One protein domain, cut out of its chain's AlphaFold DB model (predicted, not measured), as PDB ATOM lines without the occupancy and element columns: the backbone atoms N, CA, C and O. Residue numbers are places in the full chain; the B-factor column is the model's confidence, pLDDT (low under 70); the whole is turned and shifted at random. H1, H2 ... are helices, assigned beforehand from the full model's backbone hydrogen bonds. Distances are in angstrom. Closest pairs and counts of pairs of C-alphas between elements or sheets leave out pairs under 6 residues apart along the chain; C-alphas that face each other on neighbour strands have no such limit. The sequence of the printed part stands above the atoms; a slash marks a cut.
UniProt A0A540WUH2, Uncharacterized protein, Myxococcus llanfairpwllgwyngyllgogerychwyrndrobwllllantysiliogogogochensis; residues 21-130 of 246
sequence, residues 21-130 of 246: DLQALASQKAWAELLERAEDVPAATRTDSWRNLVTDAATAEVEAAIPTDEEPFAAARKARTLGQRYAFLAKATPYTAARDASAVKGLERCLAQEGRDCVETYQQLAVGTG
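What this domain is: This is residues 21 to 130 of the 246 residues of an uncharacterized protein of Myxococcus llanfairpwllgwyngyllgogerychwyrndrobwllllantysiliogogogochensis (UniProt A0A540WUH2). Three staggered helices, H3, H4 and H6, form an elongated up-and-down bundle, each running against the one before it. The hairpin of H1 and H2 packs on H3 towards one end of the long axis, and H7 folds back along H6 towards the other. The 110 printed residues include seven named helices, H1 to H7 in chain order, and no named strand: all helix. The whole is compact, with a radius of gyration of the C-alphas of 14.8 A, and spans 47 by 26 by 18 A.

How they stand to each other: H6, residues 93 to 112, touches H3, residues 48 to 63, with residues 94 to 102 alone, the same way at a shallow tilt of 14 degrees; the closest C-alphas, of Tyr 95 and Thr 59, are 4.9 A apart. H4, residues 74 to 85, touches H6, opposite ways at 34.7 degrees, a shallow tilt only just short of steep; the closest C-alphas, of Ala 76 and Ala 103, are 4.8 A apart. H7, residues 118 to 125, forms a hairpin with H6, closest at C-alphas 110 and 118, 5.8 A. H3 forms hairpins with H4, closest at C-alphas 62 and 75, 5.4 A, and with H2, residues 31 to 40, closest at C-alphas 31 and 57, 4.7 A. H1, residues 21 to 27, touches H2, closest at C-alphas 22 and 34, 5.7 A. H5, residues 87 to 91, touches H6 only at the corner, and only just, with 3 pairs of C-alphas within 8 A, closest at C-alphas 90 and 96, 6.4 A. Every O i to N i+4 pair is within hydrogen-bond range in H1, H3, H4, H6 and H7, against 4 of 6 in H2 and 0 of 1 in H5, where 2 of 2 O i to N i+3 pairs are.

Where its parts are: H6 measures 28.5 A, H3 22.2 A and H4 16.6 A. H1 begins at C-alpha 21 (87.760, 123.645, 117.394); H7 ends at C-alpha 125 (75.718, 95.489, 108.736).

The domain as a whole: The C-alphas farthest apart, of Ala 44 and Glu 114, are 48.6 A apart. The printed part has no cut, no link is long, and no printed residue is under 70 in pLDDT.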
ATOM      1  N   ASP A  21      87.597 124.671 116.357       96.31
ATOM      2  CA  ASP A  21      87.760 123.645 117.394       96.31
ATOM      3  C   ASP A  21      87.821 122.242 116.778       96.31
ATOM      4  O   ASP A  21      88.693 121.448 117.127       96.31
ATOM      5  N   LEU A  22      86.941 121.942 115.814       97.88
ATOM      6  CA  LEU A  22      86.965 120.652 115.116       97.88
ATOM      7  C   LEU A  22      88.255 120.459 114.306       97.88
ATOM      8  O   LEU A  22      88.812 119.365 114.296       97.88
ATOM      9  N   GLN A  23      88.761 121.510 113.655       97.88
ATOM     10  CA  GLN A  23      90.047 121.470 112.947       97.88
ATOM     11  C   GLN A  23      91.215 121.219 113.907       97.88
ATOM     12  O   GLN A  23      92.108 120.426 113.601       97.88
ATOM     13  N   ALA A  24      91.199 121.851 115.083       98.06
ATOM     14  CA  ALA A  24      92.206 121.630 116.112       98.06
ATOM     15  C   ALA A  24      92.178 120.177 116.616       98.06
ATOM     16  O   ALA A  24      93.233 119.542 116.678       98.06
ATOM     17  N   LEU A  25      90.993 119.619 116.892       98.06
ATOM     18  CA  LEU A  25      90.834 118.209 117.273       98.06
ATOM     19  C   LEU A  25      91.312 117.262 116.164       98.06
ATOM     20  O   LEU A  25      92.020 116.296 116.446       98.06
ATOM     21  N   ALA A  26      91.007 117.573 114.901       97.81
ATOM     22  CA  ALA A  26      91.475 116.791 113.759       97.81
ATOM     23  C   ALA A  26      93.007 116.782 113.655       97.81
ATOM     24  O   ALA A  26      93.610 115.728 113.465       97.81
ATOM     25  N   SER A  27      93.657 117.936 113.854       97.88
ATOM     26  CA  SER A  27      95.125 118.037 113.844       97.88
ATOM     27  C   SER A  27      95.792 117.203 114.946       97.88
ATOM     28  O   SER A  27      96.892 116.686 114.760       97.88
ATOM     29  N   GLN A  28      95.094 117.015 116.069       98.12
ATOM     30  CA  GLN A  28      95.524 116.194 117.202       98.12
ATOM     31  C   GLN A  28      95.120 114.719 117.059       98.12
ATOM     32  O   GLN A  28      95.467 113.911 117.916       98.12
ATOM     33  N   LYS A  29      94.391 114.357 115.991       98.00
ATOM     34  CA  LYS A  29      93.783 113.033 115.793       98.00
ATOM     35  C   LYS A  29      92.845 112.615 116.935       98.00
ATOM     36  O   LYS A  29      92.663 111.428 117.193       98.00
ATOM     37  N   ALA A  30      92.231 113.585 117.610       98.06
ATOM     38  CA  ALA A  30      91.252 113.361 118.670       98.06
ATOM     39  C   ALA A  30      89.870 113.050 118.061       98.06
ATOM     40  O   ALA A  30      88.912 113.802 118.232       98.06
ATOM     41  N   TRP A  31      89.780 111.969 117.277       98.06
ATOM     42  CA  TRP A  31      88.631 111.683 116.409       98.06
ATOM     43  C   TRP A  31      87.330 111.428 117.170       98.06
ATOM     44  O   TRP A  31      86.291 111.966 116.786       98.06
ATOM     45  N   ALA A  32      87.385 110.667 118.266       97.00
ATOM     46  CA  ALA A  32      86.229 110.438 119.128       97.00
ATOM     47  C   ALA A  32      85.663 111.758 119.683       97.00
ATOM     48  O   ALA A  32      84.478 112.040 119.499       97.00
ATOM     49  N   GLU A  33      86.515 112.615 120.262       96.94
ATOM     50  CA  GLU A  33      86.089 113.925 120.775       96.94
ATOM     51  C   GLU A  33      85.586 114.836 119.645       96.94
ATOM     52  O   GLU A  33      84.590 115.538 119.812       96.94
ATOM     53  N   LEU A  34      86.213 114.800 118.464       98.31
ATOM     54  CA  LEU A  34      85.737 115.545 117.297       98.31
ATOM     55  C   LEU A  34      84.297 115.159 116.949       98.31
ATOM     56  O   LEU A  34      83.467 116.045 116.759       98.31
ATOM     57  N   LEU A  35      83.975 113.864 116.899       97.94
ATOM     58  CA  LEU A  35      82.623 113.392 116.581       97.94
ATOM     59  C   LEU A  35      81.599 113.704 117.675       97.94
ATOM     60  O   LEU A  35      80.426 113.887 117.352       97.94
ATOM     61  N   GLU A  36      82.006 113.761 118.943       95.69
ATOM     62  CA  GLU A  36      81.147 114.234 120.035       95.69
ATOM     63  C   GLU A  36      80.835 115.725 119.878       95.69
ATOM     64  O   GLU A  36      79.676 116.130 119.936       95.69
ATOM     65  N   ARG A  37      81.862 116.531 119.594       96.00
ATOM     66  CA  ARG A  37      81.769 117.992 119.449       96.00
ATOM     67  C   ARG A  37      81.164 118.432 118.119       96.00
ATOM     68  O   ARG A  37      80.733 119.576 117.990       96.00
ATOM     69  N   ALA A  38      81.119 117.558 117.116       96.94
ATOM     70  CA  ALA A  38      80.622 117.891 115.785       96.94
ATOM     71  C   ALA A  38      79.150 118.329 115.786       96.94
ATOM     72  O   ALA A  38      78.764 119.169 114.969       96.94
ATOM     73  N   GLU A  39      78.336 117.788 116.695       94.62
ATOM     74  CA  GLU A  39      76.916 118.129 116.817       94.62
ATOM     75  C   GLU A  39      76.671 119.449 117.551       94.62
ATOM     76  O   GLU A  39      75.652 120.092 117.291       94.62
ATOM     77  N   ASP A  40      77.634 119.907 118.357       95.38
ATOM     78  CA  ASP A  40      77.586 121.214 119.021       95.38
ATOM     79  C   ASP A  40      77.718 122.373 118.016       95.38
ATOM     80  O   ASP A  40      77.340 123.505 118.323       95.38
ATOM     81  N   VAL A  41      78.233 122.107 116.806       94.69
ATOM     82  CA  VAL A  41      78.240 123.084 115.709       94.69
ATOM     83  C   VAL A  41      76.798 123.288 115.218       94.69
ATOM     84  O   VAL A  41      76.164 122.313 114.783       94.69
ATOM     85  N   PRO A  42      76.267 124.529 115.220       92.50
ATOM     86  CA  PRO A  42      74.902 124.811 114.782       92.50
ATOM     87  C   PRO A  42      74.611 124.267 113.383       92.50
ATOM     88  O   PRO A  42      75.401 124.445 112.461       92.50
ATOM     89  N   ALA A  43      73.446 123.645 113.184       92.69
ATOM     90  CA  ALA A  43      73.103 123.020 111.903       92.69
ATOM     91  C   ALA A  43      73.204 123.986 110.705       92.69
ATOM     92  O   ALA A  43      73.660 123.591 109.634       92.69
ATOM     93  N   ALA A  44      72.857 125.263 110.910       93.44
ATOM     94  CA  ALA A  44      72.929 126.311 109.891       93.44
ATOM     95  C   ALA A  44      74.360 126.630 109.413       93.44
ATOM     96  O   ALA A  44      74.523 127.203 108.340       93.44
ATOM     97  N   THR A  45      75.396 126.262 110.175       92.88
ATOM     98  CA  THR A  45      76.805 126.544 109.851       92.88
ATOM     99  C   THR A  45      77.587 125.297 109.424       92.88
ATOM    100  O   THR A  45      78.792 125.377 109.177       92.88
ATOM    101  N   ARG A  46      76.926 124.139 109.286       95.94
ATOM    102  CA  ARG A  46      77.547 122.876 108.850       95.94
ATOM    103  C   ARG A  46      77.800 122.870 107.336       95.94
ATOM    104  O   ARG A  46      76.989 122.395 106.536       95.94
ATOM    105  N   THR A  47      78.950 123.412 106.951       96.69
ATOM    106  CA  THR A  47      79.441 123.485 105.564       96.69
ATOM    107  C   THR A  47      80.041 122.159 105.077       96.69
ATOM    108  O   THR A  47      80.071 121.161 105.801       96.69
ATOM    109  N   ASP A  48      80.562 122.133 103.847       97.44
ATOM    110  CA  ASP A  48      81.349 120.996 103.350       97.44
ATOM    111  C   ASP A  48      82.624 120.766 104.166       97.44
ATOM    112  O   ASP A  48      82.991 119.622 104.410       97.44
ATOM    113  N   SER A  49      83.259 121.824 104.681       97.38
ATOM    114  CA  SER A  49      84.419 121.683 105.570       97.38
ATOM    115  C   SER A  49      84.071 120.914 106.845       97.38
ATOM    116  O   SER A  49      84.843 120.060 107.273       97.38
ATOM    117  N   TRP A  50      82.891 121.165 107.423       98.19
ATOM    118  CA  TRP A  50      82.386 120.379 108.553       98.19
ATOM    119  C   TRP A  50      82.171 118.913 108.163       98.19
ATOM    120  O   TRP A  50      82.626 118.016 108.869       98.19
ATOM    121  N   ARG A  51      81.525 118.662 107.013       98.31
ATOM    122  CA  ARG A  51      81.283 117.297 106.512       98.31
ATOM    123  C   ARG A  51      82.583 116.531 106.291       98.31
ATOM    124  O   ARG A  51      82.635 115.350 106.623       98.31
ATOM    125  N   ASN A  52      83.620 117.186 105.776       98.44
ATOM    126  CA  ASN A  52      84.927 116.569 105.564       98.44
ATOM    127  C   ASN A  52      85.579 116.178 106.897       98.44
ATOM    128  O   ASN A  52      85.958 115.025 107.053       98.44
ATOM    129  N   LEU A  53      85.593 117.070 107.897       98.56
ATOM    130  CA  LEU A  53      86.140 116.757 109.229       98.56
ATOM    131  C   LEU A  53      85.416 115.579 109.893       98.56
ATOM    132  O   LEU A  53      86.052 114.687 110.449       98.56
ATOM    133  N   VAL A  54      84.083 115.554 109.809       98.62
ATOM    134  CA  VAL A  54      83.284 114.436 110.332       98.62
ATOM    135  C   VAL A  54      83.535 113.154 109.539       98.62
ATOM    136  O   VAL A  54      83.589 112.082 110.134       98.62
ATOM    137  N   THR A  55      83.720 113.240 108.220       98.75
ATOM    138  CA  THR A  55      84.066 112.083 107.377       98.75
ATOM    139  C   THR A  55      85.416 111.500 107.771       98.75
ATOM    140  O   THR A  55      85.511 110.288 107.961       98.75
ATOM    141  N   ASP A  56      86.436 112.341 107.928       98.62
ATOM    142  CA  ASP A  56      87.789 111.918 108.294       98.62
ATOM    143  C   ASP A  56      87.791 111.261 109.678       98.62
ATOM    144  O   ASP A  56      88.280 110.142 109.838       98.62
ATOM    145  N   ALA A  57      87.150 111.903 110.659       98.69
ATOM    146  CA  ALA A  57      87.035 111.365 112.008       98.69
ATOM    147  C   ALA A  57      86.241 110.052 112.045       98.69
ATOM    148  O   ALA A  57      86.678 109.086 112.665       98.69
ATOM    149  N   ALA A  58      85.100 109.973 111.351       98.69
ATOM    150  CA  ALA A  58      84.293 108.757 111.298       98.69
ATOM    151  C   ALA A  58      85.041 107.603 110.618       98.69
ATOM    152  O   ALA A  58      84.943 106.463 111.066       98.69
ATOM    153  N   THR A  59      85.801 107.896 109.562       98.69
ATOM    154  CA  THR A  59      86.640 106.911 108.867       98.69
ATOM    155  C   THR A  59      87.725 106.387 109.805       98.69
ATOM    156  O   THR A  59      87.812 105.178 110.017       98.69
ATOM    157  N   ALA A  60      88.473 107.285 110.451       98.44
ATOM    158  CA  ALA A  60      89.530 106.909 111.383       98.44
ATOM    159  C   ALA A  60      89.000 106.106 112.581       98.44
ATOM    160  O   ALA A  60      89.617 105.132 113.004       98.44
ATOM    161  N   GLU A  61      87.825 106.460 113.102       98.38
ATOM    162  CA  GLU A  61      87.195 105.739 114.207       98.38
ATOM    163  C   GLU A  61      86.768 104.316 113.827       98.38
ATOM    164  O   GLU A  61      86.829 103.423 114.678       98.38
ATOM    165  N   VAL A  62      86.337 104.092 112.580       98.00
ATOM    166  CA  VAL A  62      86.047 102.752 112.044       98.00
ATOM    167  C   VAL A  62      87.336 101.953 111.879       98.00
ATOM    168  O   VAL A  62      87.389 100.800 112.297       98.00
ATOM    169  N   GLU A  63      88.381 102.562 111.321       97.31
ATOM    170  CA  GLU A  63      89.672 101.904 111.085       97.31
ATOM    171  C   GLU A  63      90.414 101.562 112.382       97.31
ATOM    172  O   GLU A  63      91.093 100.538 112.451       97.31
ATOM    173  N   ALA A  64      90.260 102.388 113.419       96.62
ATOM    174  CA  ALA A  64      90.848 102.165 114.736       96.62
ATOM    175  C   ALA A  64      90.061 101.166 115.600       96.62
ATOM    176  O   ALA A  64      90.546 100.762 116.657       96.62
ATOM    177  N   ALA A  65      88.848 100.769 115.201       96.44
ATOM    178  CA  ALA A  65      88.079  99.789 115.956       96.44
ATOM    179  C   ALA A  65      88.746  98.409 115.868       96.44
ATOM    180  O   ALA A  65      88.883  97.844 114.786       96.44
ATOM    181  N   ILE A  66      89.126  97.856 117.021       92.88
ATOM    182  CA  ILE A  66      89.792  96.556 117.133       92.88
ATOM    183  C   ILE A  66      88.729  95.476 117.390       92.88
ATOM    184  O   ILE A  66      88.128  95.478 118.465       92.88
ATOM    185  N   PRO A  67      88.472  94.551 116.447       92.56
ATOM    186  CA  PRO A  67      87.567  93.432 116.683       92.56
ATOM    187  C   PRO A  67      88.193  92.401 117.627       92.56
ATOM    188  O   PRO A  67      89.395  92.121 117.536       92.56
ATOM    189  N   THR A  68      87.368  91.785 118.468       92.81
ATOM    190  CA  THR A  68      87.732  90.598 119.258       92.81
ATOM    191  C   THR A  68      87.119  89.346 118.633       92.81
ATOM    192  O   THR A  68      86.429  89.434 117.614       92.81
ATOM    193  N   ASP A  69      87.388  88.172 119.203       88.50
ATOM    194  CA  ASP A  69      86.760  86.932 118.729       88.50
ATOM    195  C   ASP A  69      85.276  86.860 119.118       88.50
ATOM    196  O   ASP A  69      84.471  86.324 118.361       88.50
ATOM    197  N   GLU A  70      84.888  87.478 120.237       90.62
ATOM    198  CA  GLU A  70      83.492  87.612 120.670       90.62
ATOM    199  C   GLU A  70      82.726  88.651 119.836       90.62
ATOM    200  O   GLU A  70      81.522  88.533 119.620       90.62
ATOM    201  N   GLU A  71      83.429  89.671 119.337       93.50
ATOM    202  CA  GLU A  71      82.866  90.795 118.588       93.50
ATOM    203  C   GLU A  71      83.567  90.966 117.220       93.50
ATOM    204  O   GLU A  71      84.158  92.019 116.941       93.50
ATOM    205  N   PRO A  72      83.483  89.974 116.305       95.62
ATOM    206  CA  PRO A  72      84.221  90.008 115.038       95.62
ATOM    207  C   PRO A  72      83.787  91.171 114.134       95.62
ATOM    208  O   PRO A  72      84.565  91.664 113.322       95.62
ATOM    209  N   PHE A  73      82.558  91.665 114.309       96.94
ATOM    210  CA  PHE A  73      81.985  92.773 113.548       96.94
ATOM    211  C   PHE A  73      82.043  94.135 114.265       96.94
ATOM    212  O   PHE A  73      81.359  95.063 113.827       96.94
ATOM    213  N   ALA A  74      82.837  94.303 115.331       96.81
ATOM    214  CA  ALA A  74      82.894  95.554 116.102       96.81
ATOM    215  C   ALA A  74      83.092  96.807 115.221       96.81
ATOM    216  O   ALA A  74      82.338  97.777 115.323       96.81
ATOM    217  N   ALA A  75      84.050  96.761 114.287       96.88
ATOM    218  CA  ALA A  75      84.320  97.861 113.360       96.88
ATOM    219  C   ALA A  75      83.140  98.142 112.410       96.88
ATOM    220  O   ALA A  75      82.765  99.295 112.194       96.88
ATOM    221  N   ALA A  76      82.494  97.095 111.892       96.81
ATOM    222  CA  ALA A  76      81.331  97.222 111.013       96.81
ATOM    223  C   ALA A  76      80.094  97.766 111.751       96.81
ATOM    224  O   ALA A  76      79.370  98.600 111.205       96.81
ATOM    225  N   ARG A  77      79.876  97.358 113.009       96.88
ATOM    226  CA  ARG A  77      78.842  97.928 113.887       96.88
ATOM    227  C   ARG A  77      79.089  99.411 114.138       96.88
ATOM    228  O   ARG A  77      78.176 100.214 113.960       96.88
ATOM    229  N   LYS A  78      80.327  99.784 114.478       97.25
ATOM    230  CA  LYS A  78      80.712 101.186 114.676       97.25
ATOM    231  C   LYS A  78      80.480 102.015 113.417       97.25
ATOM    232  O   LYS A  78      79.893 103.092 113.501       97.25
ATOM    233  N   ALA A  79      80.859 101.482 112.254       97.00
ATOM    234  CA  ALA A  79      80.550 102.103 110.977       97.00
ATOM    235  C   ALA A  79      79.033 102.289 110.832       97.00
ATOM    236  O   ALA A  79      78.576 103.418 110.731       97.00
ATOM    237  N   ARG A  80      78.217 101.238 110.954       96.06
ATOM    238  CA  ARG A  80      76.754 101.370 110.857       96.06
ATOM    239  C   ARG A  80      76.184 102.463 111.774       96.06
ATOM    240  O   ARG A  80      75.412 103.291 111.293       96.06
ATOM    241  N   THR A  81      76.590 102.509 113.043       96.50
ATOM    242  CA  THR A  81      76.147 103.537 114.000       96.50
ATOM    243  C   THR A  81      76.509 104.949 113.533       96.50
ATOM    244  O   THR A  81      75.668 105.847 113.557       96.50
ATOM    245  N   LEU A  82      77.737 105.158 113.050       97.38
ATOM    246  CA  LEU A  82      78.175 106.454 112.522       97.38
ATOM    247  C   LEU A  82      77.408 106.855 111.257       97.38
ATOM    248  O   LEU A  82      77.026 108.015 111.122       97.38
ATOM    249  N   GLY A  83      77.122 105.908 110.364       96.12
ATOM    250  CA  GLY A  83      76.353 106.156 109.143       96.12
ATOM    251  C   GLY A  83      74.889 106.498 109.424       96.12
ATOM    252  O   GLY A  83      74.303 107.313 108.715       96.12
ATOM    253  N   GLN A  84      74.312 105.929 110.487       95.62
ATOM    254  CA  GLN A  84      72.979 106.293 110.981       95.62
ATOM    255  C   GLN A  84      72.970 107.688 111.622       95.62
ATOM    256  O   GLN A  84      72.021 108.443 111.415       95.62
ATOM    257  N   ARG A  85      74.029 108.044 112.361       97.00
ATOM    258  CA  ARG A  85      74.186 109.365 112.990       97.00
ATOM    259  C   ARG A  85      74.401 110.476 111.958       97.00
ATOM    260  O   ARG A  85      73.823 111.553 112.070       97.00
ATOM    261  N   TYR A  86      75.185 110.202 110.916       96.94
ATOM    262  CA  TYR A  86      75.576 111.169 109.891       96.94
ATOM    263  C   TYR A  86      75.213 110.669 108.488       96.94
ATOM    264  O   TYR A  86      76.055 110.169 107.747       96.94
ATOM    265  N   ALA A  87      73.954 110.858 108.079       95.69
ATOM    266  CA  ALA A  87      73.423 110.304 106.826       95.69
ATOM    267  C   ALA A  87      74.213 110.682 105.551       95.69
ATOM    268  O   ALA A  87      74.218 109.928 104.576       95.69
ATOM    269  N   PHE A  88      74.911 111.828 105.532       96.56
ATOM    270  CA  PHE A  88      75.737 112.232 104.385       96.56
ATOM    271  C   PHE A  88      76.955 111.317 104.164       96.56
ATOM    272  O   PHE A  88      77.464 111.260 103.044       96.56
ATOM    273  N   LEU A  89      77.385 110.561 105.182       97.50
ATOM    274  CA  LEU A  89      78.499 109.615 105.081       97.50
ATOM    275  C   LEU A  89      78.234 108.496 104.065       97.50
ATOM    276  O   LEU A  89      79.176 107.962 103.490       97.50
ATOM    277  N   ALA A  90      76.968 108.195 103.757       95.38
ATOM    278  CA  ALA A  90      76.605 107.233 102.713       95.38
ATOM    279  C   ALA A  90      77.115 107.621 101.310       95.38
ATOM    280  O   ALA A  90      77.155 106.776 100.419       95.38
ATOM    281  N   LYS A  91      77.490 108.890 101.102       95.81
ATOM    282  CA  LYS A  91      78.060 109.406  99.847       95.81
ATOM    283  C   LYS A  91      79.554 109.724  99.954       95.81
ATOM    284  O   LYS A  91      80.155 110.138  98.968       95.81
ATOM    285  N   ALA A  92      80.149 109.569 101.137       97.06
ATOM    286  CA  ALA A  92      81.546 109.885 101.376       97.06
ATOM    287  C   ALA A  92      82.420 108.662 101.071       97.06
ATOM    288  O   ALA A  92      82.520 107.743 101.884       97.06
ATOM    289  N   THR A  93      83.061 108.655  99.899       96.50
ATOM    290  CA  THR A  93      83.844 107.512  99.400       96.50
ATOM    291  C   THR A  93      84.832 106.932 100.420       96.50
ATOM    292  O   THR A  93      84.786 105.714 100.615       96.50
ATOM    293  N   PRO A  94      85.671 107.735 101.121       97.00
ATOM    294  CA  PRO A  94      86.623 107.197 102.099       97.00
ATOM    295  C   PRO A  94      85.925 106.403 103.205       97.00
ATOM    296  O   PRO A  94      86.296 105.271 103.510       97.00
ATOM    297  N   TYR A  95      84.832 106.956 103.721       97.50
ATOM    298  CA  TYR A  95      84.049 106.322 104.764       97.50
ATOM    299  C   TYR A  95      83.346 105.049 104.271       97.50
ATOM    300  O   TYR A  95      83.395 104.016 104.939       97.50
ATOM    301  N   THR A  96      82.721 105.078 103.088       96.38
ATOM    302  CA  THR A  96      82.067 103.881 102.531       96.38
ATOM    303  C   THR A  96      83.064 102.756 102.255       96.38
ATOM    304  O   THR A  96      82.740 101.593 102.492       96.38
ATOM    305  N   ALA A  97      84.292 103.090 101.841       95.88
ATOM    306  CA  ALA A  97      85.363 102.119 101.652       95.88
ATOM    307  C   ALA A  97      85.796 101.493 102.990       95.88
ATOM    308  O   ALA A  97      85.872 100.269 103.092       95.88
ATOM    309  N   ALA A  98      86.001 102.305 104.036       96.56
ATOM    310  CA  ALA A  98      86.348 101.813 105.372       96.56
ATOM    311  C   ALA A  98      85.234 100.958 105.998       96.56
ATOM    312  O   ALA A  98      85.515  99.909 106.591       96.56
ATOM    313  N   ARG A  99      83.965 101.358 105.823       96.38
ATOM    314  CA  ARG A  99      82.785 100.579 106.237       96.38
ATOM    315  C   ARG A  99      82.773  99.212 105.563       96.38
ATOM    316  O   ARG A  99      82.694  98.193 106.248       96.38
ATOM    317  N   ASP A 100      82.852  99.189 104.235       96.00
ATOM    318  CA  ASP A 100      82.757  97.955 103.459       96.00
ATOM    319  C   ASP A 100      83.939  97.014 103.751       96.00
ATOM    320  O   ASP A 100      83.745  95.815 103.963       96.00
ATOM    321  N   ALA A 101      85.159  97.555 103.848       95.69
ATOM    322  CA  ALA A 101      86.345  96.784 104.207       95.69
ATOM    323  C   ALA A 101      86.230  96.176 105.614       95.69
ATOM    324  O   ALA A 101      86.561  95.004 105.807       95.69
ATOM    325  N   SER A 102      85.730  96.946 106.585       95.81
ATOM    326  CA  SER A 102      85.505  96.475 107.957       95.81
ATOM    327  C   SER A 102      84.443  95.378 108.033       95.81
ATOM    328  O   SER A 102      84.632  94.402 108.756       95.81
ATOM    329  N   ALA A 103      83.355  95.488 107.263       96.69
ATOM    330  CA  ALA A 103      82.326  94.450 107.191       96.69
ATOM    331  C   ALA A 103      82.878  93.135 106.625       96.69
ATOM    332  O   ALA A 103      82.638  92.072 107.196       96.69
ATOM    333  N   VAL A 104      83.660  93.198 105.542       96.88
ATOM    334  CA  VAL A 104      84.273  92.003 104.941       96.88
ATOM    335  C   VAL A 104      85.284  91.354 105.890       96.88
ATOM    336  O   VAL A 104      85.251  90.138 106.057       96.88
ATOM    337  N   LYS A 105      86.139  92.143 106.553       96.25
ATOM    338  CA  LYS A 105      87.082  91.624 107.562       96.25
ATOM    339  C   LYS A 105      86.360  90.976 108.744       96.25
ATOM    340  O   LYS A 105      86.790  89.932 109.226       96.25
ATOM    341  N   GLY A 106      85.256  91.571 109.198       96.56
ATOM    342  CA  GLY A 106      84.441  90.991 110.265       96.56
ATOM    343  C   GLY A 106      83.815  89.657 109.861       96.56
ATOM    344  O   GLY A 106      83.832  88.712 110.646       96.56
ATOM    345  N   LEU A 107      83.349  89.545 108.614       96.94
ATOM    346  CA  LEU A 107      82.843  88.287 108.064       96.94
ATOM    347  C   LEU A 107      83.936  87.219 107.991       96.94
ATOM    348  O   LEU A 107      83.715  86.102 108.445       96.94
ATOM    349  N   GLU A 108      85.108  87.563 107.459       96.06
ATOM    350  CA  GLU A 108      86.265  86.665 107.391       96.06
ATOM    351  C   GLU A 108      86.636  86.123 108.777       96.06
ATOM    352  O   GLU A 108      86.735  84.909 108.957       96.06
ATOM    353  N   ARG A 109      86.741  87.002 109.783       95.75
ATOM    354  CA  ARG A 109      87.036  86.594 111.162       95.75
ATOM    355  C   ARG A 109      85.939  85.714 111.756       95.75
ATOM    356  O   ARG A 109      86.247  84.700 112.371       95.75
ATOM    357  N   CYS A 110      84.673  86.076 111.556       96.06
ATOM    358  CA  CYS A 110      83.544  85.284 112.038       96.06
ATOM    359  C   CYS A 110      83.556  83.867 111.441       96.06
ATOM    360  O   CYS A 110      83.378  82.890 112.164       96.06
ATOM    361  N   LEU A 111      83.814  83.748 110.135       94.44
ATOM    362  CA  LEU A 111      83.906  82.456 109.452       94.44
ATOM    363  C   LEU A 111      85.094  81.623 109.947       94.44
ATOM    364  O   LEU A 111      84.934  80.420 110.132       94.44
ATOM    365  N   ALA A 112      86.249  82.248 110.194       93.44
ATOM    366  CA  ALA A 112      87.444  81.572 110.704       93.44
ATOM    367  C   ALA A 112      87.243  80.960 112.102       93.44
ATOM    368  O   ALA A 112      87.871  79.956 112.419       93.44
ATOM    369  N   GLN A 113      86.350  81.536 112.910       91.31
ATOM    370  CA  GLN A 113      85.982  81.024 114.236       91.31
ATOM    371  C   GLN A 113      84.763  80.089 114.203       91.31
ATOM    372  O   GLN A 113      84.154  79.825 115.237       91.31
ATOM    373  N   GLU A 114      84.348  79.644 113.012       87.69
ATOM    374  CA  GLU A 114      83.133  78.848 112.797       87.69
ATOM    375  C   GLU A 114      81.868  79.475 113.408       87.69
ATOM    376  O   GLU A 114      80.905  78.779 113.743       87.69
ATOM    377  N   GLY A 115      81.843  80.809 113.507       83.12
ATOM    378  CA  GLY A 115      80.748  81.559 114.097       83.12
ATOM    379  C   GLY A 115      79.403  81.222 113.452       83.12
ATOM    380  O   GLY A 115      79.294  80.955 112.246       83.12
ATOM    381  N   ARG A 116      78.355  81.243 114.275       86.19
ATOM    382  CA  ARG A 116      76.974  81.174 113.792       86.19
ATOM    383  C   ARG A 116      76.575  82.525 113.203       86.19
ATOM    384  O   ARG A 116      77.135  83.554 113.568       86.19
ATOM    385  N   ASP A 117      75.639  82.505 112.263       91.62
ATOM    386  CA  ASP A 117      74.965  83.703 111.746       91.62
ATOM    387  C   ASP A 117      75.896  84.764 111.116       91.62
ATOM    388  O   ASP A 117      75.507  85.920 110.937       91.62
ATOM    389  N   CYS A 118      77.123  84.387 110.726       94.38
ATOM    390  CA  CYS A 118      78.099  85.310 110.134       94.38
ATOM    391  C   CYS A 118      77.565  86.000 108.872       94.38
ATOM    392  O   CYS A 118      77.763  87.201 108.686       94.38
ATOM    393  N   VAL A 119      76.882  85.241 108.007       94.06
ATOM    394  CA  VAL A 119      76.310  85.756 106.754       94.06
ATOM    395  C   VAL A 119      75.171  86.724 107.046       94.06
ATOM    396  O   VAL A 119      75.170  87.830 106.512       94.06
ATOM    397  N   GLU A 120      74.253  86.350 107.938       94.25
ATOM    398  CA  GLU A 120      73.128  87.202 108.329       94.25
ATOM    399  C   GLU A 120      73.620  88.503 108.977       94.25
ATOM    400  O   GLU A 120      73.210  89.596 108.585       94.25
ATOM    401  N   THR A 121      74.578  88.404 109.902       95.31
ATOM    402  CA  THR A 121      75.188  89.568 110.556       95.31
ATOM    403  C   THR A 121      75.863  90.480 109.536       95.31
ATOM    404  O   THR A 121      75.681  91.699 109.581       95.31
ATOM    405  N   TYR A 122      76.603  89.915 108.576       96.00
ATOM    406  CA  TYR A 122      77.178  90.698 107.485       96.00
ATOM    407  C   TYR A 122      76.089  91.419 106.691       96.00
ATOM    408  O   TYR A 122      76.192  92.626 106.512       96.00
ATOM    409  N   GLN A 123      75.023  90.734 106.268       93.69
ATOM    410  CA  GLN A 123      73.937  91.347 105.493       93.69
ATOM    411  C   GLN A 123      73.252  92.490 106.248       93.69
ATOM    412  O   GLN A 123      72.950  93.528 105.658       93.69
ATOM    413  N   GLN A 124      73.051  92.331 107.557       93.00
ATOM    414  CA  GLN A 124      72.495  93.389 108.392       93.00
ATOM    415  C   GLN A 124      73.443  94.595 108.471       93.00
ATOM    416  O   GLN A 124      72.991  95.739 108.461       93.00
ATOM    417  N   LEU A 125      74.757  94.392 108.566       93.06
ATOM    418  CA  LEU A 125      75.718  95.489 108.736       93.06
ATOM    419  C   LEU A 125      76.162  96.134 107.414       93.06
ATOM    420  O   LEU A 125      76.479  97.323 107.394       93.06
ATOM    421  N   ALA A 126      76.133  95.384 106.318       87.19
ATOM    422  CA  ALA A 126      76.589  95.765 104.982       87.19
ATOM    423  C   ALA A 126      75.466  96.373 104.113       87.19
ATOM    424  O   ALA A 126      75.454  96.248 102.887       87.19
ATOM    425  N   VAL A 127      74.478  97.034 104.728       85.88
ATOM    426  CA  VAL A 127      73.404  97.697 103.973       85.88
ATOM    427  C   VAL A 127      73.994  98.821 103.116       85.88
ATOM    428  O   VAL A 127      74.660  99.733 103.611       85.88
ATOM    429  N   GLY A 128      73.732  98.761 101.809       83.44
ATOM    430  CA  GLY A 128      74.282  99.707 100.835       83.44
ATOM    431  C   GLY A 128      75.764  99.487 100.528       83.44
ATOM    432  O   GLY A 128      76.429 100.423 100.077       83.44
ATOM    433  N   THR A 129      76.303  98.300 100.809       88.38
ATOM    434  CA  THR A 129      77.650  97.894 100.396       88.38
ATOM    435  C   THR A 129      77.769  97.798  98.877       88.38
ATOM    436  O   THR A 129      76.827  97.423  98.176       88.38
ATOM    437  N   GLY A 130      78.939  98.181  98.362       87.56
ATOM    438  CA  GLY A 130      79.217  98.146  96.932       87.56
ATOM    439  C   GLY A 130      79.286  96.717  96.367       87.56
ATOM    440  O   GLY A 130      79.600  95.768  97.090       87.56
TER     441      GLY A 130